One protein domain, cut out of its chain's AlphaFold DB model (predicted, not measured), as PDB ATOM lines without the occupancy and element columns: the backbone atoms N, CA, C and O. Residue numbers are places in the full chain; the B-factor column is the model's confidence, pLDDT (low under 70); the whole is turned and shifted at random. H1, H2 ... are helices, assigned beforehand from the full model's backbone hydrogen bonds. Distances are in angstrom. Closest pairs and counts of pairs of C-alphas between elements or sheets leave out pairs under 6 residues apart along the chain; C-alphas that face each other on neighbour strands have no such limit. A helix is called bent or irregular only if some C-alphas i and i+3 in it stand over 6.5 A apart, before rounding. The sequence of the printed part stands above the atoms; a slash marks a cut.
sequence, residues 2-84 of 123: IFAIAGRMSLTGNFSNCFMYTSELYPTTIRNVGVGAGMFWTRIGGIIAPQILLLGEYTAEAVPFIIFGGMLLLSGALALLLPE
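Overview. This is residues 2 to 84 of the 123 residues of the protein "Organic cation transporter -like" of Paramuricea clavata (UniProt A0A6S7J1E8). One long helix, H2, gently bent but running nearly straight, makes the long axis, and H1 and H3 fold back from its two ends like the free arms of two Vs. The arrangement is open: H1 and H3 splay away from H2 and stay apart from each other. The printed part has 83 residues with three named helices, H1, H2 and H3 along the chain, and no named strand, and its class is all helix. It is loose, with a radius of gyration of the C-alphas of 16.2 A, and elongated, spanning 49 by 29 by 25 A.

Along the chain. H2, residues 28 to 59, was assigned as one helix by its hydrogen bonds but is bent, with C-alphas 47 and 50 6.5 A apart. Its arms are H2a, residues 28 to 47, 29.6 A long, and H2b, residues 50 to 59, 14.7 A long. H1, residues 2 to 25, is 34.7 A long and begins at C-alpha 2 (229.527, 147.781, 236.943). H3, residues 62 to 81, is 27.4 A long and ends at C-alpha 81 (205.510, 163.330, 247.271).

Arrangement. H2a and H2b stand at a shallow tilt of 25 degrees. H2b and H3 touch, H3 with residues 62 to 64 alone; their closest C-alphas, of Gly 56 and Val 63, are 5.5 A apart. They run opposite ways at a steep tilt of 52 degrees. H1 and H2a are close but not clearly touching, with the closest C-alphas, of Thr 22 and Arg 31, 6.4 A apart. They run opposite ways at a shallow tilt of 30 degrees. H1 is apart from H2b and H3, and H2a is apart from H3. Every O i to N i+4 pair is within hydrogen-bond range in H1 and H3, against 14 of 16 in H2a and 4 of 6 in H2b.

Size, cuts and confidence. The two C-alphas farthest apart, of Pro 27 and Thr 59, are 49.1 A apart. The printed part has no cut, and both links are tight. Mean pLDDT of the printed part is 78.3; residues 21 to 31 and 80 to 84 are under 70.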
ATOM      1  N   ILE A   2     230.775 147.651 237.729       92.88
ATOM      2  CA  ILE A   2     229.527 147.781 236.943       92.88
ATOM      3  C   ILE A   2     228.500 148.707 237.623       92.88
ATOM      4  O   ILE A   2     228.019 149.637 236.990       92.88
ATOM      5  N   PHE A   3     228.253 148.546 238.929       87.62
ATOM      6  CA  PHE A   3     227.342 149.420 239.689       87.62
ATOM      7  C   PHE A   3     227.749 150.903 239.691       87.62
ATOM      8  O   PHE A   3     226.901 151.780 239.560       87.62
ATOM      9  N   ALA A   4     229.049 151.200 239.791       89.62
ATOM     10  CA  ALA A   4     229.543 152.578 239.775       89.62
ATOM     11  C   ALA A   4     229.375 153.227 238.389       89.62
ATOM     12  O   ALA A   4     229.004 154.396 238.290       89.62
ATOM     13  N   ILE A   5     229.613 152.458 237.320       94.25
ATOM     14  CA  ILE A   5     229.421 152.915 235.937       94.25
ATOM     15  C   ILE A   5     227.929 153.123 235.652       94.25
ATOM     16  O   ILE A   5     227.565 154.158 235.102       94.25
ATOM     17  N   ALA A   6     227.069 152.203 236.098       92.94
ATOM     18  CA  ALA A   6     225.620 152.330 235.964       92.94
ATOM     19  C   ALA A   6     225.102 153.616 236.629       92.94
ATOM     20  O   ALA A   6     224.413 154.401 235.983       92.94
ATOM     21  N   GLY A   7     225.515 153.898 237.871       87.31
ATOM     22  CA  GLY A   7     225.125 155.132 238.562       87.31
ATOM     23  C   GLY A   7     225.598 156.404 237.848       87.31
ATOM     24  O   GLY A   7     224.842 157.368 237.714       87.31
ATOM     25  N   ARG A   8     226.829 156.402 237.320       85.75
ATOM     26  CA  ARG A   8     227.371 157.526 236.532       85.75
ATOM     27  C   ARG A   8     226.591 157.745 235.235       85.75
ATOM     28  O   ARG A   8     226.343 158.891 234.869       85.75
ATOM     29  N   MET A   9     226.186 156.673 234.560       89.94
ATOM     30  CA  MET A   9     225.377 156.746 233.342       89.94
ATOM     31  C   MET A   9     223.976 157.302 233.615       89.94
ATOM     32  O   MET A   9     223.521 158.170 232.871       89.94
ATOM     33  N   SER A  10     223.322 156.873 234.699       87.31
ATOM     34  CA  SER A  10     221.999 157.378 235.088       87.31
ATOM     35  C   SER A  10     222.005 158.882 235.361       87.31
ATOM     36  O   SER A  10     221.106 159.589 234.906       87.31
ATOM     37  N   LEU A  11     223.036 159.390 236.044       81.62
ATOM     38  CA  LEU A  11     223.172 160.822 236.319       81.62
ATOM     39  C   LEU A  11     223.268 161.641 235.022       81.62
ATOM     40  O   LEU A  11     222.545 162.624 234.852       81.62
ATOM     41  N   THR A  12     224.125 161.211 234.093       83.94
ATOM     42  CA  THR A  12     224.300 161.882 232.797       83.94
ATOM     43  C   THR A  12     223.033 161.810 231.948       83.94
ATOM     44  O   THR A  12     222.638 162.814 231.360       83.94
ATOM     45  N   GLY A  13     222.359 160.656 231.909       83.12
ATOM     46  CA  GLY A  13     221.106 160.488 231.169       83.12
ATOM     47  C   GLY A  13     219.999 161.416 231.673       83.12
ATOM     48  O   GLY A  13     219.348 162.089 230.874       83.12
ATOM     49  N   ASN A  14     219.841 161.525 232.995       80.25
ATOM     50  CA  ASN A  14     218.877 162.444 233.596       80.25
ATOM     51  C   ASN A  14     219.191 163.910 233.254       80.25
ATOM     52  O   ASN A  14     218.294 164.668 232.891       80.25
ATOM     53  N   PHE A  15     220.467 164.302 233.315       73.88
ATOM     54  CA  PHE A  15     220.881 165.664 232.983       73.88
ATOM     55  C   PHE A  15     220.587 166.021 231.517       73.88
ATOM     56  O   PHE A  15     220.049 167.094 231.236       73.88
ATOM     57  N   SER A  16     220.868 165.103 230.588       78.94
ATOM     58  CA  SER A  16     220.540 165.267 229.167       78.94
ATOM     59  C   SER A  16     219.037 165.425 228.933       78.94
ATOM     60  O   SER A  16     218.624 166.281 228.154       78.94
ATOM     61  N   ASN A  17     218.217 164.651 229.647       76.38
ATOM     62  CA  ASN A  17     216.761 164.714 229.557       76.38
ATOM     63  C   ASN A  17     216.217 166.067 230.049       76.38
ATOM     64  O   ASN A  17     215.461 166.728 229.341       76.38
ATOM     65  N   CYS A  18     216.670 166.546 231.216       74.00
ATOM     66  CA  CYS A  18     216.314 167.880 231.717       74.00
ATOM     67  C   CYS A  18     216.695 168.989 230.726       74.00
ATOM     68  O   CYS A  18     215.944 169.949 230.538       74.00
ATOM     69  N   PHE A  19     217.854 168.866 230.081       70.38
ATOM     70  CA  PHE A  19     218.323 169.840 229.102       70.38
ATOM     71  C   PHE A  19     217.488 169.833 227.817       70.38
ATOM     72  O   PHE A  19     217.192 170.909 227.296       70.38
ATOM     73  N   MET A  20     217.077 168.652 227.349       76.31
ATOM     74  CA  MET A  20     216.205 168.480 226.185       76.31
ATOM     75  C   MET A  20     214.831 169.115 226.433       76.31
ATOM     76  O   MET A  20     214.431 170.005 225.682       76.31
ATOM     77  N   TYR A  21     214.190 168.794 227.562       64.81
ATOM     78  CA  TYR A  21     212.933 169.436 227.969       64.81
ATOM     79  C   TYR A  21     213.069 170.954 228.112       64.81
ATOM     80  O   TYR A  21     212.188 171.707 227.704       64.81
ATOM     81  N   THR A  22     214.198 171.428 228.645       66.38
ATOM     82  CA  THR A  22     214.449 172.870 228.759       66.38
ATOM     83  C   THR A  22     214.578 173.527 227.381       66.38
ATOM     84  O   THR A  22     214.099 174.642 227.193       66.38
ATOM     85  N   SER A  23     215.215 172.863 226.413       65.00
ATOM     86  CA  SER A  23     215.376 173.399 225.056       65.00
ATOM     87  C   SER A  23     214.099 173.383 224.219       65.00
ATOM     88  O   SER A  23     213.985 174.195 223.307       65.00
ATOM     89  N   GLU A  24     213.159 172.491 224.528       66.00
ATOM     90  CA  GLU A  24     211.883 172.385 223.815       66.00
ATOM     91  C   GLU A  24     210.814 173.317 224.394       66.00
ATOM     92  O   GLU A  24     210.007 173.866 223.646       66.00
ATOM     93  N   LEU A  25     210.823 173.530 225.713       56.50
ATOM     94  CA  LEU A  25     209.749 174.240 226.411       56.50
ATOM     95  C   LEU A  25     210.072 175.714 226.732       56.50
ATOM     96  O   LEU A  25     209.150 176.494 226.959       56.50
ATOM     97  N   TYR A  26     211.351 176.127 226.759       52.34
ATOM     98  CA  TYR A  26     211.747 177.458 227.248       52.34
ATOM     99  C   TYR A  26     212.545 178.303 226.227       52.34
ATOM    100  O   TYR A  26     213.543 177.833 225.678       52.34
ATOM    101  N   PRO A  27     212.208 179.601 226.032       52.72
ATOM    102  CA  PRO A  27     213.064 180.556 225.326       52.72
ATOM    103  C   PRO A  27     214.389 180.812 226.075       52.72
ATOM    104  O   PRO A  27     214.500 180.645 227.292       52.72
ATOM    105  N   THR A  28     215.413 181.248 225.336       59.31
ATOM    106  CA  THR A  28     216.834 181.353 225.739       59.31
ATOM    107  C   THR A  28     217.112 182.090 227.055       59.31
ATOM    108  O   THR A  28     218.116 181.803 227.706       59.31
ATOM    109  N   THR A  29     216.236 182.998 227.487       54.84
ATOM    110  CA  THR A  29     216.370 183.770 228.734       54.84
ATOM    111  C   THR A  29     216.194 182.938 230.006       54.84
ATOM    112  O   THR A  29     216.834 183.230 231.013       54.84
ATOM    113  N   ILE A  30     215.379 181.882 229.978       60.94
ATOM    114  CA  ILE A  30     215.024 181.102 231.179       60.94
ATOM    115  C   ILE A  30     215.978 179.910 231.360       60.94
ATOM    116  O   ILE A  30     216.303 179.510 232.480       60.94
ATOM    117  N   ARG A  31     216.531 179.412 230.245       67.31
ATOM    118  CA  ARG A  31     217.521 178.325 230.209       67.31
ATOM    119  C   ARG A  31     218.781 178.636 231.020       67.31
ATOM    120  O   ARG A  31     219.255 177.775 231.757       67.31
ATOM    121  N   ASN A  32     219.321 179.851 230.907       71.06
ATOM    122  CA  ASN A  32     220.553 180.227 231.614       71.06
ATOM    123  C   ASN A  32     220.340 180.341 233.135       71.06
ATOM    124  O   ASN A  32     221.206 179.955 233.917       71.06
ATOM    125  N   VAL A  33     219.159 180.806 233.560       78.12
ATOM    126  CA  VAL A  33     218.794 180.904 234.982       78.12
ATOM    127  C   VAL A  33     218.609 179.515 235.595       78.12
ATOM    128  O   VAL A  33     219.132 179.259 236.679       78.12
ATOM    129  N   GLY A  34     217.941 178.594 234.891       72.75
ATOM    130  CA  GLY A  34     217.749 177.216 235.358       72.75
ATOM    131  C   GLY A  34     219.067 176.457 235.541       72.75
ATOM    132  O   GLY A  34     219.309 175.866 236.595       72.75
ATOM    133  N   VAL A  35     219.964 176.536 234.553       78.19
ATOM    134  CA  VAL A  35     221.298 175.917 234.648       78.19
ATOM    135  C   VAL A  35     222.137 176.580 235.751       78.19
ATOM    136  O   VAL A  35     222.757 175.875 236.546       78.19
ATOM    137  N   GLY A  36     222.109 177.913 235.863       80.06
ATOM    138  CA  GLY A  36     222.828 178.648 236.911       80.06
ATOM    139  C   GLY A  36     222.374 178.288 238.330       80.06
ATOM    140  O   GLY A  36     223.213 178.062 239.205       80.06
ATOM    141  N   ALA A  37     221.066 178.152 238.557       79.19
ATOM    142  CA  ALA A  37     220.515 177.724 239.843       79.19
ATOM    143  C   ALA A  37     220.927 176.282 240.200       79.19
ATOM    144  O   ALA A  37     221.327 176.014 241.334       79.19
ATOM    145  N   GLY A  38     220.912 175.358 239.232       78.88
ATOM    146  CA  GLY A  38     221.396 173.987 239.443       78.88
ATOM    147  C   GLY A  38     222.891 173.928 239.783       78.88
ATOM    148  O   GLY A  38     223.316 173.180 240.670       78.88
ATOM    149  N   MET A  39     223.699 174.771 239.134       80.81
ATOM    150  CA  MET A  39     225.124 174.894 239.441       80.81
ATOM    151  C   MET A  39     225.360 175.461 240.841       80.81
ATOM    152  O   MET A  39     226.235 174.966 241.549       80.81
ATOM    153  N   PHE A  40     224.574 176.445 241.273       85.50
ATOM    154  CA  PHE A  40     224.658 176.995 242.626       85.50
ATOM    155  C   PHE A  40     224.427 175.915 243.695       85.50
ATOM    156  O   PHE A  40     225.252 175.754 244.597       85.50
ATOM    157  N   TRP A  41     223.387 175.092 243.533       81.56
ATOM    158  CA  TRP A  41     223.128 173.968 244.438       81.56
ATOM    159  C   TRP A  41     224.231 172.911 244.415       81.56
ATOM    160  O   TRP A  41     224.632 172.410 245.465       81.56
ATOM    161  N   THR A  42     224.795 172.633 243.239       83.38
ATOM    162  CA  THR A  42     225.957 171.741 243.110       83.38
ATOM    163  C   THR A  42     227.163 172.261 243.898       83.38
ATOM    164  O   THR A  42     227.849 171.488 244.565       83.38
ATOM    165  N   ARG A  43     227.424 173.576 243.862       87.19
ATOM    166  CA  ARG A  43     228.523 174.192 244.623       87.19
ATOM    167  C   ARG A  43     228.299 174.102 246.124       87.19
ATOM    168  O   ARG A  43     229.233 173.744 246.836       87.19
ATOM    169  N   ILE A  44     227.081 174.364 246.590       88.94
ATOM    170  CA  ILE A  44     226.723 174.211 248.005       88.94
ATOM    171  C   ILE A  44     226.956 172.765 248.458       88.94
ATOM    172  O   ILE A  44     227.620 172.543 249.468       88.94
ATOM    173  N   GLY A  45     226.503 171.782 247.674       85.19
ATOM    174  CA  GLY A  45     226.758 170.368 247.957       85.19
ATOM    175  C   GLY A  45     228.252 170.038 248.036       85.19
ATOM    176  O   GLY A  45     228.680 169.331 248.945       85.19
ATOM    177  N   GLY A  46     229.062 170.610 247.141       86.88
ATOM    178  CA  GLY A  46     230.517 170.446 247.148       86.88
ATOM    179  C   GLY A  46     231.225 171.053 248.366       86.88
ATOM    180  O   GLY A  46     232.242 170.513 248.787       86.88
ATOM    181  N   ILE A  47     230.698 172.135 248.951       90.69
ATOM    182  CA  ILE A  47     231.236 172.745 250.185       90.69
ATOM    183  C   ILE A  47     230.840 171.918 251.414       90.69
ATOM    184  O   ILE A  47     231.643 171.722 252.323       90.69
ATOM    185  N   ILE A  48     229.608 171.410 251.435       88.25
ATOM    186  CA  ILE A  48     229.079 170.611 252.545       88.25
ATOM    187  C   ILE A  48     229.733 169.216 252.590       88.25
ATOM    188  O   ILE A  48     229.970 168.683 253.673       88.25
ATOM    189  N   ALA A  49     230.077 168.637 251.434       85.00
ATOM    190  CA  ALA A  49     230.647 167.295 251.324       85.00
ATOM    191  C   ALA A  49     231.901 167.035 252.195       85.00
ATOM    192  O   ALA A  49     231.857 166.100 252.998       85.00
ATOM    193  N   PRO A  50     232.995 167.822 252.108       86.56
ATOM    194  CA  PRO A  50     234.172 167.609 252.952       86.56
ATOM    195  C   PRO A  50     233.873 167.828 254.437       86.56
ATOM    196  O   PRO A  50     234.467 167.163 255.280       86.56
ATOM    197  N   GLN A  51     232.918 168.703 254.767       85.19
ATOM    198  CA  GLN A  51     232.558 168.988 256.153       85.19
ATOM    199  C   GLN A  51     231.846 167.811 256.826       85.19
ATOM    200  O   GLN A  51     232.114 167.498 257.984       85.19
ATOM    201  N   ILE A  52     230.973 167.123 256.086       84.25
ATOM    202  CA  ILE A  52     230.306 165.905 256.563       84.25
ATOM    203  C   ILE A  52     231.307 164.746 256.676       84.25
ATOM    204  O   ILE A  52     231.232 163.969 257.627       84.25
ATOM    205  N   LEU A  53     232.254 164.634 255.738       84.56
ATOM    206  CA  LEU A  53     233.297 163.604 255.786       84.56
ATOM    207  C   LEU A  53     234.212 163.777 257.002       84.56
ATOM    208  O   LEU A  53     234.425 162.813 257.732       84.56
ATOM    209  N   LEU A  54     234.666 165.006 257.266       83.00
ATOM    210  CA  LEU A  54     235.496 165.317 258.430       83.00
ATOM    211  C   LEU A  54     234.772 164.972 259.740       83.00
ATOM    212  O   LEU A  54     235.356 164.382 260.640       83.00
ATOM    213  N   LEU A  55     233.475 165.275 259.838       77.75
ATOM    214  CA  LEU A  55     232.674 164.937 261.017       77.75
ATOM    215  C   LEU A  55     232.493 163.413 261.203       77.75
ATOM    216  O   LEU A  55     232.401 162.925 262.334       77.75
ATOM    217  N   GLY A  56     232.468 162.664 260.097       77.69
ATOM    218  CA  GLY A  56     232.425 161.202 260.085       77.69
ATOM    219  C   GLY A  56     233.690 160.557 260.649       77.69
ATOM    220  O   GLY A  56     233.579 159.601 261.416       77.69
ATOM    221  N   GLU A  57     234.868 161.112 260.349       75.56
ATOM    222  CA  GLU A  57     236.149 160.607 260.871       75.56
ATOM    223  C   GLU A  57     236.245 160.695 262.404       75.56
ATOM    224  O   GLU A  57     236.813 159.807 263.034       75.56
ATOM    225  N   TYR A  58     235.654 161.725 263.020       71.75
ATOM    226  CA  TYR A  58     235.708 161.922 264.476       71.75
ATOM    227  C   TYR A  58     234.726 161.056 265.276       71.75
ATOM    228  O   TYR A  58     234.958 160.827 266.462       71.75
ATOM    229  N   THR A  59     233.624 160.604 264.668       71.00
ATOM    230  CA  THR A  59     232.516 159.974 265.411       71.00
ATOM    231  C   THR A  59     232.318 158.508 265.024       71.00
ATOM    232  O   THR A  59     232.345 157.641 265.895       71.00
ATOM    233  N   ALA A  60     232.110 158.225 263.732       72.94
ATOM    234  CA  ALA A  60     232.006 156.885 263.149       72.94
ATOM    235  C   ALA A  60     231.875 156.978 261.614       72.94
ATOM    236  O   ALA A  60     231.091 157.779 261.100       72.94
ATOM    237  N   GLU A  61     232.539 156.078 260.884       75.50
ATOM    238  CA  GLU A  61     232.553 156.041 259.409       75.50
ATOM    239  C   GLU A  61     231.153 155.870 258.782       75.50
ATOM    240  O   GLU A  61     230.901 156.314 257.665       75.50
ATOM    241  N   ALA A  62     230.196 155.291 259.517       79.00
ATOM    242  CA  ALA A  62     228.818 155.089 259.059       79.00
ATOM    243  C   ALA A  62     227.961 156.374 259.033       79.00
ATOM    244  O   ALA A  62     226.955 156.430 258.324       79.00
ATOM    245  N   VAL A  63     228.343 157.411 259.785       84.06
ATOM    246  CA  VAL A  63     227.592 158.674 259.909       84.06
ATOM    247  C   VAL A  63     227.392 159.387 258.561       84.06
ATOM    248  O   VAL A  63     226.241 159.676 258.223       84.06
ATOM    249  N   PRO A  64     228.436 159.641 257.744       85.75
ATOM    250  CA  PRO A  64     228.267 160.298 256.450       85.75
ATOM    251  C   PRO A  64     227.341 159.512 255.514       85.75
ATOM    252  O   PRO A  64     226.488 160.111 254.858       85.75
ATOM    253  N   PHE A  65     227.433 158.177 255.488       85.25
ATOM    254  CA  PHE A  65     226.573 157.343 254.639       85.25
ATOM    255  C   PHE A  65     225.095 157.453 255.011       85.25
ATOM    256  O   PHE A  65     224.251 157.551 254.119       85.25
ATOM    257  N   ILE A  66     224.775 157.479 256.307       87.81
ATOM    258  CA  ILE A  66     223.392 157.632 256.778       87.81
ATOM    259  C   ILE A  66     222.863 159.032 256.448       87.81
ATOM    260  O   ILE A  66     221.717 159.156 256.024       87.81
ATOM    261  N   ILE A  67     223.685 160.077 256.576       87.81
ATOM    262  CA  ILE A  67     223.279 161.454 256.252       87.81
ATOM    263  C   ILE A  67     223.011 161.599 254.751       87.81
ATOM    264  O   ILE A  67     221.924 162.024 254.363       87.81
ATOM    265  N   PHE A  68     223.954 161.199 253.891       86.00
ATOM    266  CA  PHE A  68     223.767 161.288 252.440       86.00
ATOM    267  C   PHE A  68     222.633 160.383 251.955       86.00
ATOM    268  O   PHE A  68     221.795 160.819 251.167       86.00
ATOM    269  N   GLY A  69     222.563 159.147 252.454       88.19
ATOM    270  CA  GLY A  69     221.480 158.217 252.135       88.19
ATOM    271  C   GLY A  69     220.118 158.742 252.589       88.19
ATOM    272  O   GLY A  69     219.165 158.711 251.815       88.19
ATOM    273  N   GLY A  70     220.033 159.300 253.796       91.50
ATOM    274  CA  GLY A  70     218.818 159.912 254.333       91.50
ATOM    275  C   GLY A  70     218.374 161.135 253.533       91.50
ATOM    276  O   GLY A  70     217.196 161.252 253.212       91.50
ATOM    277  N   MET A  71     219.306 162.003 253.131       86.75
ATOM    278  CA  MET A  71     219.008 163.142 252.257       86.75
ATOM    279  C   MET A  71     218.536 162.702 250.867       86.75
ATOM    280  O   MET A  71     217.631 163.323 250.317       86.75
ATOM    281  N   LEU A  72     219.106 161.630 250.307       86.88
ATOM    282  CA  LEU A  72     218.671 161.066 249.026       86.88
ATOM    283  C   LEU A  72     217.287 160.426 249.124       86.88
ATOM    284  O   LEU A  72     216.455 160.651 248.250       86.88
ATOM    285  N   LEU A  73     217.023 159.666 250.187       89.19
ATOM    286  CA  LEU A  73     215.706 159.088 250.440       89.19
ATOM    287  C   LEU A  73     214.670 160.175 250.691       89.19
ATOM    288  O   LEU A  73     213.578 160.077 250.155       89.19
ATOM    289  N   LEU A  74     215.016 161.224 251.436       87.81
ATOM    290  CA  LEU A  74     214.142 162.369 251.644       87.81
ATOM    291  C   LEU A  74     213.907 163.109 250.326       87.81
ATOM    292  O   LEU A  74     212.766 163.362 249.987       87.81
ATOM    293  N   SER A  75     214.940 163.385 249.531       83.62
ATOM    294  CA  SER A  75     214.787 164.012 248.212       83.62
ATOM    295  C   SER A  75     213.955 163.159 247.258       83.62
ATOM    296  O   SER A  75     213.144 163.705 246.519       83.62
ATOM    297  N   GLY A  76     214.153 161.842 247.249       83.25
ATOM    298  CA  GLY A  76     213.375 160.902 246.448       83.25
ATOM    299  C   GLY A  76     211.942 160.791 246.951       83.25
ATOM    300  O   GLY A  76     211.017 160.797 246.153       83.25
ATOM    301  N   ALA A  77     211.741 160.783 248.268       85.69
ATOM    302  CA  ALA A  77     210.428 160.818 248.891       85.69
ATOM    303  C   ALA A  77     209.724 162.142 248.615       85.69
ATOM    304  O   ALA A  77     208.545 162.107 248.323       85.69
ATOM    305  N   LEU A  78     210.415 163.286 248.628       76.12
ATOM    306  CA  LEU A  78     209.863 164.570 248.201       76.12
ATOM    307  C   LEU A  78     209.575 164.577 246.704       76.12
ATOM    308  O   LEU A  78     208.548 165.105 246.322       76.12
ATOM    309  N   ALA A  79     210.423 163.986 245.861       74.44
ATOM    310  CA  ALA A  79     210.161 163.860 244.428       74.44
ATOM    311  C   ALA A  79     208.963 162.936 244.140       74.44
ATOM    312  O   ALA A  79     208.215 163.181 243.202       74.44
ATOM    313  N   LEU A  80     208.756 161.909 244.969       69.06
ATOM    314  CA  LEU A  80     207.596 161.016 244.931       69.06
ATOM    315  C   LEU A  80     206.355 161.604 245.615       69.06
ATOM    316  O   LEU A  80     205.258 161.219 245.238       69.06
ATOM    317  N   LEU A  81     206.530 162.492 246.607       64.19
ATOM    318  CA  LEU A  81     205.510 163.330 247.271       64.19
ATOM    319  C   LEU A  81     205.192 164.588 246.447       64.19
ATOM    320  O   LEU A  81     204.202 165.270 246.692       64.19
ATOM    321  N   LEU A  82     205.964 164.803 245.388       52.28
ATOM    322  CA  LEU A  82     205.627 165.599 244.228       52.28
ATOM    323  C   LEU A  82     205.110 164.691 243.086       52.28
ATOM    324  O   LEU A  82     205.566 164.867 241.951       52.28
ATOM    325  N   PRO A  83     204.189 163.712 243.301       52.03
ATOM    326  CA  PRO A  83     203.466 163.199 242.162       52.03
ATOM    327  C   PRO A  83     202.608 164.375 241.700       52.03
ATOM    328  O   PRO A  83     201.843 164.963 242.460       52.03
ATOM    329  N   GLU A  84     202.787 164.749 240.447       49.19
ATOM    330  CA  GLU A  84     201.961 165.754 239.804       49.19
ATOM    331  C   GLU A  84     202.148 167.208 240.283       49.19
ATOM    332  O   GLU A  84     201.225 167.865 240.757       49.19
TER     333      GLU A  84